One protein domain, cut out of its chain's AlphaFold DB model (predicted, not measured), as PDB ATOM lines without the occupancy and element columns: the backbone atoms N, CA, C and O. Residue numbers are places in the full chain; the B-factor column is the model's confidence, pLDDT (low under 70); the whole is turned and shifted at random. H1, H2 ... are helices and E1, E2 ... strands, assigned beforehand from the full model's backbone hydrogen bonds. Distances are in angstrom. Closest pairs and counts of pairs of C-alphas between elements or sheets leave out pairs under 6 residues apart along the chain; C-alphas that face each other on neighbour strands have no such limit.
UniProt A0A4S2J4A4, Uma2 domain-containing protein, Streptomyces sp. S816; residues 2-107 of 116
ATOM      1  N   ARG A   2     209.063 231.362 246.964       86.69
ATOM      2  CA  ARG A   2     209.573 232.377 247.902       86.69
ATOM      3  C   ARG A   2     210.480 233.448 247.266       86.69
ATOM      4  O   ARG A   2     210.116 234.609 247.298       86.69
ATOM      5  N   ALA A   3     211.541 233.059 246.552       89.56
ATOM      6  CA  ALA A   3     212.433 234.021 245.881       89.56
ATOM      7  C   ALA A   3     211.728 234.964 244.875       89.56
ATOM      8  O   ALA A   3     212.083 236.130 244.758       89.56
ATOM      9  N   ILE A   4     210.703 234.480 244.162       88.31
ATOM     10  CA  ILE A   4     209.928 235.313 243.222       88.31
ATOM     11  C   ILE A   4     208.974 236.235 243.993       88.31
ATOM     12  O   ILE A   4     208.756 237.373 243.593       88.31
ATOM     13  N   ALA A   5     208.411 235.756 245.105       87.38
ATOM     14  CA  ALA A   5     207.593 236.580 245.990       87.38
ATOM     15  C   ALA A   5     208.415 237.710 246.632       87.38
ATOM     16  O   ALA A   5     207.930 238.831 246.708       87.38
ATOM     17  N   GLU A   6     209.665 237.444 247.014       89.81
ATOM     18  CA  GLU A   6     210.602 238.453 247.529       89.81
ATOM     19  C   GLU A   6     210.939 239.511 246.471       89.81
ATOM     20  O   GLU A   6     210.883 240.707 246.753       89.81
ATOM     21  N   GLU A   7     211.213 239.093 245.231       90.06
ATOM     22  CA  GLU A   7     211.437 240.026 244.120       90.06
ATOM     23  C   GLU A   7     210.196 240.893 243.849       90.06
ATOM     24  O   GLU A   7     210.300 242.109 243.657       90.06
ATOM     25  N   LEU A   8     209.004 240.285 243.886       88.56
ATOM     26  CA  LEU A   8     207.739 241.001 243.736       88.56
ATOM     27  C   LEU A   8     207.480 241.956 244.911       88.56
ATOM     28  O   LEU A   8     206.983 243.059 244.689       88.56
ATOM     29  N   GLY A   9     207.858 241.574 246.132       84.81
ATOM     30  CA  GLY A   9     207.784 242.419 247.324       84.81
ATOM     31  C   GLY A   9     208.663 243.660 247.190       84.81
ATOM     32  O   GLY A   9     208.175 244.781 247.323       84.81
ATOM     33  N   ALA A  10     209.919 243.485 246.772       87.75
ATOM     34  CA  ALA A  10     210.830 244.596 246.485       87.75
ATOM     35  C   ALA A  10     210.325 245.501 245.338       87.75
ATOM     36  O   ALA A  10     210.613 246.699 245.281       87.75
ATOM     37  N   TYR A  11     209.559 244.953 244.389       87.44
ATOM     38  CA  TYR A  11     208.860 245.761 243.392       87.44
ATOM     39  C   TYR A  11     207.692 246.552 244.001       87.44
ATOM     40  O   TYR A  11     207.573 247.745 243.719       87.44
ATOM     41  N   ALA A  12     206.880 245.922 244.851       85.44
ATOM     42  CA  ALA A  12     205.703 246.511 245.485       85.44
ATOM     43  C   ALA A  12     206.022 247.738 246.351       85.44
ATOM     44  O   ALA A  12     205.264 248.705 246.330       85.44
ATOM     45  N   GLU A  13     207.165 247.744 247.041       84.69
ATOM     46  CA  GLU A  13     207.638 248.887 247.843       84.69
ATOM     47  C   GLU A  13     207.812 250.180 247.029       84.69
ATOM     48  O   GLU A  13     207.763 251.281 247.578       84.69
ATOM     49  N   ARG A  14     208.003 250.068 245.708       86.56
ATOM     50  CA  ARG A  14     208.138 251.216 244.797       86.56
ATOM     51  C   ARG A  14     206.799 251.740 244.281       86.56
ATOM     52  O   ARG A  14     206.777 252.775 243.616       86.56
ATOM     53  N   LEU A  15     205.701 251.026 244.524       82.81
ATOM     54  CA  LEU A  15     204.370 251.417 244.075       82.81
ATOM     55  C   LEU A  15     203.708 252.338 245.100       82.81
ATOM     56  O   LEU A  15     203.775 252.111 246.306       82.81
ATOM     57  N   GLU A  16     202.985 253.350 244.625       80.12
ATOM     58  CA  GLU A  16     202.110 254.127 245.502       80.12
ATOM     59  C   GLU A  16     200.985 253.231 246.041       80.12
ATOM     60  O   GLU A  16     200.318 252.521 245.284       80.12
ATOM     61  N   GLY A  17     200.747 253.260 247.354       76.19
ATOM     62  CA  GLY A  17     199.721 252.426 247.979       76.19
ATOM     63  C   GLY A  17     200.237 251.624 249.164       76.19
ATOM     64  O   GLY A  17     201.355 251.815 249.619       76.19
ATOM     65  N   ALA A  18     199.373 250.752 249.678       75.94
ATOM     66  CA  ALA A  18     199.766 249.675 250.574       75.94
ATOM     67  C   ALA A  18     199.497 248.380 249.811       75.94
ATOM     68  O   ALA A  18     198.374 248.187 249.335       75.94
ATOM     69  N   TRP A  19     200.516 247.546 249.657       82.88
ATOM     70  CA  TRP A  19     200.477 246.330 248.854       82.88
ATOM     71  C   TRP A  19     201.055 245.171 249.660       82.88
ATOM     72  O   TRP A  19     202.034 245.365 250.376       82.88
ATOM     73  N   SER A  20     200.459 243.993 249.535       82.62
ATOM     74  CA  SER A  20     201.001 242.729 250.033       82.62
ATOM     75  C   SER A  20     201.301 241.799 248.875       82.62
ATOM     76  O   SER A  20     200.721 241.910 247.790       82.62
ATOM     77  N   VAL A  21     202.206 240.862 249.129       88.12
ATOM     78  CA  VAL A  21     202.450 239.727 248.251       88.12
ATOM     79  C   VAL A  21     201.893 238.484 248.926       88.12
ATOM     80  O   VAL A  21     202.098 238.278 250.112       88.12
ATOM     81  N   GLU A  22     201.206 237.640 248.171       88.69
ATOM     82  CA  GLU A  22     200.821 236.296 248.606       88.69
ATOM     83  C   GLU A  22     201.360 235.267 247.614       88.69
ATOM     84  O   GLU A  22     201.638 235.601 246.464       88.69
ATOM     85  N   ILE A  23     201.473 234.001 248.020       91.44
ATOM     86  CA  ILE A  23     201.804 232.895 247.115       91.44
ATOM     87  C   ILE A  23     200.578 231.993 246.994       91.44
ATOM     88  O   ILE A  23     200.305 231.145 247.848       91.44
ATOM     89  N   GLY A  24     199.831 232.201 245.909       86.81
ATOM     90  CA  GLY A  24     198.659 231.415 245.552       86.81
ATOM     91  C   GLY A  24     199.006 230.132 244.783       86.81
ATOM     92  O   GLY A  24     200.170 229.860 244.486       86.81
ATOM     93  N   PRO A  25     197.993 229.339 244.389       85.56
ATOM     94  CA  PRO A  25     198.201 228.087 243.653       85.56
ATOM     95  C   PRO A  25     198.874 228.273 242.284       85.56
ATOM     96  O   PRO A  25     199.479 227.332 241.778       85.56
ATOM     97  N   SER A  26     198.794 229.473 241.702       87.12
ATOM     98  CA  SER A  26     199.415 229.822 240.417       87.12
ATOM     99  C   SER A  26     200.717 230.624 240.565       87.12
ATOM    100  O   SER A  26     201.245 231.105 239.565       87.12
ATOM    101  N   GLY A  27     201.234 230.777 241.790       88.12
ATOM    102  CA  GLY A  27     202.432 231.563 242.098       88.12
ATOM    103  C   GLY A  27     202.140 232.889 242.819       88.12
ATOM    104  O   GLY A  27     201.029 233.081 243.324       88.12
ATOM    105  N   PRO A  28     203.148 233.780 242.918       88.44
ATOM    106  CA  PRO A  28     203.024 235.042 243.638       88.44
ATOM    107  C   PRO A  28     201.985 235.985 243.027       88.44
ATOM    108  O   PRO A  28     201.925 236.148 241.808       88.44
ATOM    109  N   ILE A  29     201.195 236.630 243.879       87.12
ATOM    110  CA  ILE A  29     200.200 237.637 243.511       87.12
ATOM    111  C   ILE A  29     200.420 238.904 244.331       87.12
ATOM    112  O   ILE A  29     200.843 238.838 245.482       87.12
ATOM    113  N   LEU A  30     200.114 240.053 243.733       83.69
ATOM    114  CA  LEU A  30     200.136 241.348 244.402       83.69
ATOM    115  C   LEU A  30     198.703 241.740 244.781       83.69
ATOM    116  O   LEU A  30     197.837 241.812 243.906       83.69
ATOM    117  N   ALA A  31     198.456 242.017 246.058       78.19
ATOM    118  CA  ALA A  31     197.151 242.408 246.577       78.19
ATOM    119  C   ALA A  31     197.209 243.807 247.206       78.19
ATOM    120  O   ALA A  31     198.172 244.172 247.875       78.19
ATOM    121  N   MET A  32     196.182 244.632 246.980       73.00
ATOM    122  CA  MET A  32     196.110 245.970 247.575       73.00
ATOM    123  C   MET A  32     195.572 245.888 249.015       73.00
ATOM    124  O   MET A  32     194.463 245.415 249.242       73.00
ATOM    125  N   MET A  33     196.321 246.431 249.977       67.19
ATOM    126  CA  MET A  33     196.061 246.381 251.424       67.19
ATOM    127  C   MET A  33     195.463 247.676 251.998       67.19
ATOM    128  O   MET A  33     195.912 248.180 253.028       67.19
ATOM    129  N   ARG A  34     194.450 248.283 251.374       67.38
ATOM    130  CA  ARG A  34     193.698 249.361 252.055       67.38
ATOM    131  C   ARG A  34     192.300 248.886 252.431       67.38
ATOM    132  O   ARG A  34     191.335 249.297 251.783       67.38
ATOM    133  N   PRO A  35     192.167 248.044 253.477       69.19
ATOM    134  CA  PRO A  35     190.858 247.635 253.948       69.19
ATOM    135  C   PRO A  35     190.052 248.871 254.398       69.19
ATOM    136  O   PRO A  35     190.596 249.778 255.041       69.19
ATOM    137  N   PRO A  36     188.745 248.953 254.085       80.44
ATOM    138  CA  PRO A  36     187.889 250.034 254.562       80.44
ATOM    139  C   PRO A  36     187.880 250.124 256.095       80.44
ATOM    140  O   PRO A  36     187.972 249.112 256.781       80.44
ATOM    141  N   LYS A  37     187.634 251.309 256.674       86.25
ATOM    142  CA  LYS A  37     187.579 251.496 258.147       86.25
ATOM    143  C   LYS A  37     186.677 250.482 258.872       86.25
ATOM    144  O   LYS A  37     186.977 250.059 259.984       86.25
ATOM    145  N   ARG A  38     185.561 250.090 258.243       88.44
ATOM    146  CA  ARG A  38     184.627 249.089 258.790       88.44
ATOM    147  C   ARG A  38     185.232 247.687 258.857       88.44
ATOM    148  O   ARG A  38     184.927 246.964 259.802       88.44
ATOM    149  N   HIS A  39     186.065 247.335 257.885       90.50
ATOM    150  CA  HIS A  39     186.780 246.065 257.817       90.50
ATOM    151  C   HIS A  39     187.755 245.956 258.985       90.50
ATOM    152  O   HIS A  39     187.569 245.110 259.851       90.50
ATOM    153  N   ALA A  40     188.666 246.927 259.114       89.69
ATOM    154  CA  ALA A  40     189.624 246.984 260.221       89.69
ATOM    155  C   ALA A  40     188.938 246.977 261.601       89.69
ATOM    156  O   ALA A  40     189.338 246.251 262.506       89.69
ATOM    157  N   GLY A  41     187.841 247.731 261.761       94.12
ATOM    158  CA  GLY A  41     187.075 247.717 263.008       94.12
ATOM    159  C   GLY A  41     186.392 246.376 263.307       94.12
ATOM    160  O   GLY A  41     186.140 246.073 264.471       94.12
ATOM    161  N   THR A  42     186.061 245.586 262.283       94.94
ATOM    162  CA  THR A  42     185.466 244.250 262.445       94.94
ATOM    163  C   THR A  42     186.520 243.242 262.880       94.94
ATOM    164  O   THR A  42     186.290 242.558 263.873       94.94
ATOM    165  N   VAL A  43     187.685 243.243 262.226       95.19
ATOM    166  CA  VAL A  43     188.849 242.433 262.623       95.19
ATOM    167  C   VAL A  43     189.202 242.686 264.088       95.19
ATOM    168  O   VAL A  43     189.205 241.755 264.886       95.19
ATOM    169  N   HIS A  44     189.350 243.955 264.487       95.94
ATOM    170  CA  HIS A  44     189.677 244.312 265.870       95.94
ATOM    171  C   HIS A  44     188.681 243.749 266.900       95.94
ATOM    172  O   HIS A  44     189.087 243.196 267.920       95.94
ATOM    173  N   ARG A  45     187.369 243.858 266.643       97.94
ATOM    174  CA  ARG A  45     186.348 243.323 267.564       97.94
ATOM    175  C   ARG A  45     186.384 241.798 267.650       97.94
ATOM    176  O   ARG A  45     186.145 241.267 268.729       97.94
ATOM    177  N   ILE A  46     186.673 241.117 266.542       97.75
ATOM    178  CA  ILE A  46     186.803 239.657 266.517       97.75
ATOM    179  C   ILE A  46     188.030 239.219 267.313       97.75
ATOM    180  O   ILE A  46     187.892 238.341 268.159       97.75
ATOM    181  N   CYS A  47     189.186 239.861 267.114       97.88
ATOM    182  CA  CYS A  47     190.389 239.592 267.905       97.88
ATOM    183  C   CYS A  47     190.109 239.743 269.403       97.88
ATOM    184  O   CYS A  47     190.280 238.784 270.147       97.88
ATOM    185  N   MET A  48     189.534 240.876 269.823       98.19
ATOM    186  CA  MET A  48     189.162 241.114 271.225       98.19
ATOM    187  C   MET A  48     188.247 240.023 271.799       98.19
ATOM    188  O   MET A  48     188.428 239.582 272.933       98.19
ATOM    189  N   GLN A  49     187.243 239.593 271.029       98.31
ATOM    190  CA  GLN A  49     186.308 238.556 271.460       98.31
ATOM    191  C   GLN A  49     186.973 237.173 271.551       98.31
ATOM    192  O   GLN A  49     186.635 236.390 272.442       98.31
ATOM    193  N   LEU A  50     187.865 236.847 270.614       98.06
ATOM    194  CA  LEU A  50     188.586 235.579 270.601       98.06
ATOM    195  C   LEU A  50     189.628 235.534 271.715       98.06
ATOM    196  O   LEU A  50     189.639 234.560 272.456       98.06
ATOM    197  N   ASP A  51     190.409 236.593 271.916       98.00
ATOM    198  CA  ASP A  51     191.410 236.668 272.986       98.00
ATOM    199  C   ASP A  51     190.801 236.432 274.373       98.00
ATOM    200  O   ASP A  51     191.404 235.762 275.211       98.00
ATOM    201  N   GLU A  52     189.579 236.918 274.624       98.06
ATOM    202  CA  GLU A  52     188.848 236.614 275.863       98.06
ATOM    203  C   GLU A  52     188.616 235.110 276.051       98.06
ATOM    204  O   GLU A  52     188.836 234.561 277.130       98.06
ATOM    205  N   GLN A  53     188.197 234.422 274.993       98.12
ATOM    206  CA  GLN A  53     187.895 232.992 275.036       98.12
ATOM    207  C   GLN A  53     189.166 232.136 275.060       98.12
ATOM    208  O   GLN A  53     189.216 231.114 275.754       98.12
ATOM    209  N   LEU A  54     190.205 232.539 274.327       98.31
ATOM    210  CA  LEU A  54     191.462 231.799 274.196       98.31
ATOM    211  C   LEU A  54     192.185 231.670 275.531       98.31
ATOM    212  O   LEU A  54     192.686 230.591 275.834       98.31
ATOM    213  N   ARG A  55     192.115 232.690 276.395       96.38
ATOM    214  CA  ARG A  55     192.677 232.626 277.755       96.38
ATOM    215  C   ARG A  55     192.249 231.391 278.550       96.38
ATOM    216  O   ARG A  55     193.015 230.915 279.381       96.38
ATOM    217  N   THR A  56     191.040 230.881 278.312       97.81
ATOM    218  CA  THR A  56     190.512 229.704 279.023       97.81
ATOM    219  C   THR A  56     190.514 228.434 278.180       97.81
ATOM    220  O   THR A  56     190.686 227.347 278.724       97.81
ATOM    221  N   THR A  57     190.329 228.554 276.865       97.75
ATOM    222  CA  THR A  57     190.182 227.399 275.965       97.75
ATOM    223  C   THR A  57     191.510 226.925 275.381       97.75
ATOM    224  O   THR A  57     191.695 225.725 275.204       97.75
ATOM    225  N   HIS A  58     192.433 227.850 275.113       98.00
ATOM    226  CA  HIS A  58     193.734 227.598 274.492       98.00
ATOM    227  C   HIS A  58     194.805 228.509 275.124       98.00
ATOM    228  O   HIS A  58     195.282 229.442 274.476       98.00
ATOM    229  N   PRO A  59     195.181 228.290 276.401       97.69
ATOM    230  CA  PRO A  59     196.179 229.121 277.068       97.69
ATOM    231  C   PRO A  59     197.476 229.237 276.256       97.69
ATOM    232  O   PRO A  59     197.943 228.258 275.674       97.69
ATOM    233  N   GLY A  60     198.044 230.443 276.209       97.38
ATOM    234  CA  GLY A  60     199.227 230.750 275.399       97.38
ATOM    235  C   GLY A  60     198.943 230.988 273.913       97.38
ATOM    236  O   GLY A  60     199.892 231.194 273.164       97.38
ATOM    237  N   HIS A  61     197.677 230.964 273.477       98.38
ATOM    238  CA  HIS A  61     197.278 231.403 272.139       98.38
ATOM    239  C   HIS A  61     196.643 232.792 272.170       98.38
ATOM    240  O   HIS A  61     195.948 233.151 273.123       98.38
ATOM    241  N   ILE A  62     196.835 233.526 271.077       98.06
ATOM    242  CA  ILE A  62     196.252 234.845 270.817       98.06
ATOM    243  C   ILE A  62     195.611 234.878 269.430       98.06
ATOM    244  O   ILE A  62     195.940 234.066 268.562       98.06
ATOM    245  N   CYS A  63     194.716 235.835 269.211       98.00
ATOM    246  CA  CYS A  63     194.180 236.177 267.904       98.00
ATOM    247  C   CYS A  63     194.914 237.400 267.336       98.00
ATOM    248  O   CYS A  63     194.569 238.546 267.630       98.00
ATOM    249  N   ALA A  64     195.925 237.163 266.504       95.94
ATOM    250  CA  ALA A  64     196.752 238.203 265.907       95.94
ATOM    251  C   ALA A  64     196.237 238.622 264.522       95.94
ATOM    252  O   ALA A  64     195.781 237.794 263.738       95.94
ATOM    253  N   SER A  65     196.372 239.905 264.191       92.06
ATOM    254  CA  SER A  65     196.230 240.430 262.827       92.06
ATOM    255  C   SER A  65     197.578 240.968 262.352       92.06
ATOM    256  O   SER A  65     198.211 241.709 263.107       92.06
ATOM    257  N   GLY A  66     197.988 240.674 261.116       84.56
ATOM    258  CA  GLY A  66     199.157 241.305 260.489       84.56
ATOM    259  C   GLY A  66     200.274 240.375 260.004       84.56
ATOM    260  O   GLY A  66     200.807 240.670 258.938       84.56
ATOM    261  N   PRO A  67     200.651 239.290 260.711       88.00
ATOM    262  CA  PRO A  67     201.674 238.376 260.202       88.00
ATOM    263  C   PRO A  67     201.236 237.665 258.917       88.00
ATOM    264  O   PRO A  67     200.062 237.332 258.751       88.00
ATOM    265  N   GLU A  68     202.184 237.385 258.026       93.06
ATOM    266  CA  GLU A  68     201.971 236.412 256.953       93.06
ATOM    267  C   GLU A  68     201.939 234.998 257.545       93.06
ATOM    268  O   GLU A  68     202.574 234.721 258.564       93.06
ATOM    269  N   ILE A  69     201.245 234.078 256.879       95.69
ATOM    270  CA  ILE A  69     201.366 232.639 257.138       95.69
ATOM    271  C   ILE A  69     201.972 231.974 255.912       95.69
ATOM    272  O   ILE A  69     201.547 232.260 254.791       95.69
ATOM    273  N   GLU A  70     202.933 231.069 256.088       95.69
ATOM    274  CA  GLU A  70     203.471 230.254 254.995       95.69
ATOM    275  C   GLU A  70     203.449 228.772 255.358       95.69
ATOM    276  O   GLU A  70     203.817 228.373 256.457       95.69
ATOM    277  N   HIS A  71     203.073 227.933 254.396       95.69
ATOM    278  CA  HIS A  71     203.384 226.513 254.417       95.69
ATOM    279  C   HIS A  71     204.439 226.208 253.337       95.69
ATOM    280  O   HIS A  71     204.082 225.982 252.171       95.69
ATOM    281  N   PRO A  72     205.738 226.134 253.692       89.38
ATOM    282  CA  PRO A  72     206.817 226.003 252.711       89.38
ATOM    283  C   PRO A  72     206.729 224.724 251.872       89.38
ATOM    284  O   PRO A  72     206.956 224.756 250.664       89.38
ATOM    285  N   ALA A  73     206.327 223.604 252.486       92.56
ATOM    286  CA  ALA A  73     206.231 222.308 251.805       92.56
ATOM    287  C   ALA A  73     205.230 222.287 250.634       92.56
ATOM    288  O   ALA A  73     205.410 221.518 249.695       92.56
ATOM    289  N   ILE A  74     204.197 223.136 250.670       91.62
ATOM    290  CA  ILE A  74     203.239 223.300 249.563       91.62
ATOM    291  C   ILE A  74     203.431 224.623 248.814       91.62
ATOM    292  O   ILE A  74     202.661 224.926 247.903       91.62
ATOM    293  N   GLY A  75     204.442 225.409 249.198       91.00
ATOM    294  CA  GLY A  75     204.782 226.692 248.595       91.00
ATOM    295  C   GLY A  75     203.623 227.684 248.593       91.00
ATOM    296  O   GLY A  75     203.392 228.313 247.565       91.00
ATOM    297  N   ARG A  76     202.870 227.784 249.697       93.06
ATOM    298  CA  ARG A  76     201.741 228.719 249.825       93.06
ATOM    299  C   ARG A  76     201.968 229.706 250.945       93.06
ATOM    300  O   ARG A  76     202.352 229.296 252.031       93.06
ATOM    301  N   MET A  77     201.634 230.963 250.680       94.06
ATOM    302  CA  MET A  77     201.717 232.052 251.642       94.06
ATOM    303  C   MET A  77     200.489 232.942 251.524       94.06
ATOM    304  O   MET A  77     200.074 233.240 250.403       94.06
ATOM    305  N   ARG A  78     199.911 233.344 252.653       92.69
ATOM    306  CA  ARG A  78     198.702 234.174 252.720       92.69
ATOM    307  C   ARG A  78     198.833 235.228 253.809       92.69
ATOM    308  O   ARG A  78     199.590 235.038 254.758       92.69
ATOM    309  N   LEU A  79     198.063 236.301 253.679       91.31
ATOM    310  CA  LEU A  79     197.959 237.368 254.664       91.31
ATOM    311  C   LEU A  79     196.505 237.465 255.149       91.31
ATOM    312  O   LEU A  79     195.759 238.320 254.668       91.31
ATOM    313  N   PRO A  80     196.077 236.567 256.055       92.75
ATOM    314  CA  PRO A  80     194.704 236.572 256.528       92.75
ATOM    315  C   PRO A  80     194.407 237.796 257.391       92.75
ATOM    316  O   PRO A  80     195.297 238.352 258.040       92.75
ATOM    317  N   ASP A  81     193.132 238.188 257.452       92.81
ATOM    318  CA  ASP A  81     192.704 239.331 258.265       92.81
ATOM    319  C   ASP A  81     193.031 239.158 259.759       92.81
ATOM    320  O   ASP A  81     193.435 240.114 260.426       92.81
ATOM    321  N   ALA A  82     192.863 237.942 260.287       96.06
ATOM    322  CA  ALA A  82     193.374 237.540 261.596       96.06
ATOM    323  C   ALA A  82     193.618 236.026 261.674       96.06
ATOM    324  O   ALA A  82     193.104 235.247 260.871       96.06
ATOM    325  N   MET A  83     194.382 235.596 262.673       97.50
ATOM    326  CA  MET A  83     194.722 234.196 262.916       97.50
ATOM    327  C   MET A  83     194.853 233.891 264.404       97.50
ATOM    328  O   MET A  83     195.280 234.739 265.182       97.50
ATOM    329  N   VAL A  84     194.524 232.660 264.788       98.25
ATOM    330  CA  VAL A  84     194.765 232.138 266.134       98.25
ATOM    331  C   VAL A  84     196.058 231.335 266.128       98.25
ATOM    332  O   VAL A  84     196.149 230.321 265.435       98.25
ATOM    333  N   ILE A  85     197.039 231.787 266.903       98.19
ATOM    334  CA  ILE A  85     198.407 231.251 266.937       98.19
ATOM    335  C   ILE A  85     198.923 231.182 268.379       98.19
ATOM    336  O   ILE A  85     198.427 231.935 269.224       98.19
ATOM    337  N   PRO A  86     199.911 230.325 268.688       97.88
ATOM    338  CA  PRO A  86     200.652 230.433 269.939       97.88
ATOM    339  C   PRO A  86     201.376 231.785 269.984       97.88
ATOM    340  O   PRO A  86     202.043 232.145 269.026       97.88
ATOM    341  N   GLU A  87     201.277 232.532 271.080       97.06
ATOM    342  CA  GLU A  87     201.868 233.878 271.189       97.06
ATOM    343  C   GLU A  87     203.388 233.871 270.976       97.06
ATOM    344  O   GLU A  87     203.926 234.747 270.305       97.06
ATOM    345  N   ALA A  88     204.059 232.828 271.469       96.75
ATOM    346  CA  ALA A  88     205.510 232.684 271.396       96.75
ATOM    347  C   ALA A  88     206.070 232.634 269.962       96.75
ATOM    348  O   ALA A  88     207.246 232.934 269.779       96.75
ATOM    349  N   VAL A  89     205.256 232.300 268.949       96.12
ATOM    350  CA  VAL A  89     205.736 232.268 267.552       96.12
ATOM    351  C   VAL A  89     206.047 233.665 267.013       96.12
ATOM    352  O   VAL A  89     206.759 233.800 266.027       96.12
ATOM    353  N   LEU A  90     205.527 234.721 267.651       93.81
ATOM    354  CA  LEU A  90     205.821 236.103 267.265       93.81
ATOM    355  C   LEU A  90     207.233 236.553 267.661       93.81
ATOM    356  O   LEU A  90     207.708 237.558 267.136       93.81
ATOM    357  N   ASP A  91     207.893 235.824 268.562       94.25
ATOM    358  CA  ASP A  91     209.274 236.084 268.976       94.25
ATOM    359  C   ASP A  91     210.296 235.277 268.149       94.25
ATOM    360  O   ASP A  91     211.507 235.413 268.346       94.25
ATOM    361  N   GLU A  92     209.831 234.418 267.237       94.06
ATOM    362  CA  GLU A  92     210.681 233.597 266.375       94.06
ATOM    363  C   GLU A  92     211.277 234.415 265.211       94.06
ATOM    364  O   GLU A  92     210.738 235.436 264.780       94.06
ATOM    365  N   GLU A  93     212.421 233.972 264.681       91.38
ATOM    366  CA  GLU A  93     213.029 234.607 263.507       91.38
ATOM    367  C   GLU A  93     212.212 234.332 262.237       91.38
ATOM    368  O   GLU A  93     211.802 233.204 261.970       91.38
ATOM    369  N   GLY A  94     212.060 235.353 261.392       88.06
ATOM    370  CA  GLY A  94     211.369 235.244 260.110       88.06
ATOM    371  C   GLY A  94     210.310 236.326 259.933       88.06
ATOM    372  O   GLY A  94     210.178 237.232 260.749       88.06
ATOM    373  N   LEU A  95     209.588 236.253 258.814       84.62
ATOM    374  CA  LEU A  95     208.510 237.197 258.481       84.62
ATOM    375  C   LEU A  95     207.120 236.550 258.498       84.62
ATOM    376  O   LEU A  95     206.121 237.258 258.605       84.62
ATOM    377  N   ALA A  96     207.056 235.222 258.377       93.19
ATOM    378  CA  ALA A  96     205.813 234.475 258.282       93.19
ATOM    379  C   ALA A  96     205.739 233.419 259.383       93.19
ATOM    380  O   ALA A  96     206.724 232.737 259.662       93.19
ATOM    381  N   VAL A  97     204.550 233.257 259.953       96.50
ATOM    382  CA  VAL A  97     204.228 232.162 260.867       96.50
ATOM    383  C   VAL A  97     204.124 230.864 260.064       96.50
ATOM    384  O   VAL A  97     203.538 230.846 258.975       96.50
ATOM    385  N   ASP A  98     204.660 229.763 260.599       96.06
ATOM    386  CA  ASP A  98     204.441 228.439 260.017       96.06
ATOM    387  C   ASP A  98     202.940 228.119 260.058       96.06
ATOM    388  O   ASP A  98     202.323 228.014 261.121       96.06
ATOM    389  N   ALA A  99     202.331 227.945 258.885       96.62
ATOM    390  CA  ALA A  99     200.906 227.674 258.754       96.62
ATOM    391  C   ALA A  99     200.462 226.398 259.495       96.62
ATOM    392  O   ALA A  99     199.277 226.248 259.785       96.62
ATOM    393  N   THR A 100     201.380 225.479 259.815       95.62
ATOM    394  CA  THR A 100     201.089 224.278 260.614       95.62
ATOM    395  C   THR A 100     200.881 224.572 262.102       95.62
ATOM    396  O   THR A 100     200.277 223.758 262.800       95.62
ATOM    397  N   GLN A 101     201.323 225.739 262.582       96.06
ATOM    398  CA  GLN A 101     201.096 226.226 263.946       96.06
ATOM    399  C   GLN A 101     199.828 227.086 264.068       96.06
ATOM    400  O   GLN A 101     199.427 227.445 265.174       96.06
ATOM    401  N   VAL A 102     199.178 227.416 262.949       97.25
ATOM    402  CA  VAL A 102     197.963 228.235 262.928       97.25
ATOM    403  C   VAL A 102     196.752 227.367 263.261       97.25
ATOM    404  O   VAL A 102     196.392 226.458 262.514       97.25
ATOM    405  N   LEU A 103     196.086 227.671 264.373       97.44
ATOM    406  CA  LEU A 103     194.905 226.937 264.827       97.44
ATOM    407  C   LEU A 103     193.657 227.293 264.006       97.44
ATOM    408  O   LEU A 103     192.831 226.431 263.709       97.44
ATOM    409  N   ALA A 104     193.503 228.572 263.668       97.00
ATOM    410  CA  ALA A 104     192.380 229.078 262.890       97.00
ATOM    411  C   ALA A 104     192.759 230.368 262.157       97.00
ATOM    412  O   ALA A 104     193.624 231.114 262.609       97.00
ATOM    413  N   VAL A 105     192.055 230.654 261.065       96.56
ATOM    414  CA  VAL A 105     192.130 231.925 260.334       96.56
ATOM    415  C   VAL A 105     190.751 232.573 260.274       96.56
ATOM    416  O   VAL A 105     189.728 231.886 260.267       96.56
ATOM    417  N   VAL A 106     190.730 233.899 260.234       95.50
ATOM    418  CA  VAL A 106     189.535 234.722 260.058       95.50
ATOM    419  C   VAL A 106     189.733 235.570 258.813       95.50
ATOM    420  O   VAL A 106     190.759 236.225 258.676       95.50
ATOM    421  N   GLU A 107     188.719 235.586 257.951       93.44
ATOM    422  CA  GLU A 107     188.665 236.408 256.743       93.44
ATOM    423  C   GLU A 107     187.335 237.160 256.702       93.44
ATOM    424  O   GLU A 107     186.256 236.575 256.847       93.44
TER     425      GLU A 107
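AT A GLANCE: This is residues 2 to 107 of the 116 residues of the protein "Uma2 domain-containing protein" of Streptomyces sp. S816 (UniProt A0A4S2J4A4). Two small three-stranded sheets stand as the two arms of a V, with the long helix H2 over one face of the arm E3, E6, E8, and the hairpin E1 and E2 set beside E5 at the edge of the arm E5, E4, E7. H1 packs on that hairpin at one end of the long axis, H2 lies toward the other end, and short H3 with residues 92 to 95 leads from one sheet to the other. The printed part has 106 residues, with three named helices and eight named strands in the order H1 E1 E2 H2 E3 E4 E5 E6 H3 E7 E8, a mixed class. Sheet E3 E6 E8 is antiparallel and sheet E5 E4 E7 mixed; the whole is compact, with a radius of gyration of the C-alphas of 14.6 A and spans of 43 by 34 by 24 A.

HOW THE PARTS SIT: Start at H1, residues 2 to 12: its Gly 9 and Val 21 of E1, residues 19 to 24, are the closest C-alphas of the two, 6.0 A apart. E1 forms a hairpin with E2, residues 27 to 32; look at N 22 and O 29, 3.0 A. E1 and E5, residues 76 to 78, touch, with the closest C-alphas those of Ile 23 and Met 77, 4.6 A apart. E5 forms a hairpin with E4, residues 68 to 71, with N 69 and O 78 at 2.9 A. On E4's other side is parallel E7, residues 96 to 98, with N 97 and O 68 at 2.8 A. In the second sheet, inner E6, residues 82 to 86, is antiparallel to E3, residues 61 to 64, with N 64 and O 83 at 2.8 A, and to E8, residues 104 to 106, with N 84 and O 104 at 2.8 A. H2, residues 37 to 57, is on this sheet, making two layers, a helix on one face of a sheet, at a height of 7.6 A. It runs along the strands, 1 degrees from E3 on the local plane, with Cys 47 and Cys 63 the closest C-alphas, 5.1 A. H3, residues 87 to 91, only grazes both sheets. Every O i to N i+4 pair is within hydrogen-bond range in H1, 15 of 17 in H2, and 0 of 1 in H3, where 2 of 2 O i to N i+3 pairs are.

IN THESE COORDINATES: Find C-alpha 2 at (209.573, 232.377, 247.902), where H1 begins its 14.9 A. E1 measures 15.4 A and E2 16.7 A. H2 runs 30.1 A from C-alpha 37 at (187.579, 251.496, 258.147), with a kink of 25 degrees near residue 51. E6 measures 13.2 A, and E8 ends at C-alpha 106, (189.535, 234.722, 260.058).

THE WHOLE: The C-alphas farthest apart, those of Arg 14 and Thr 56, are 44.1 A apart. The printed part has no cut and no long link. Mean pLDDT of the printed part is 91.1; look for values under 70 at residues 33 to 35.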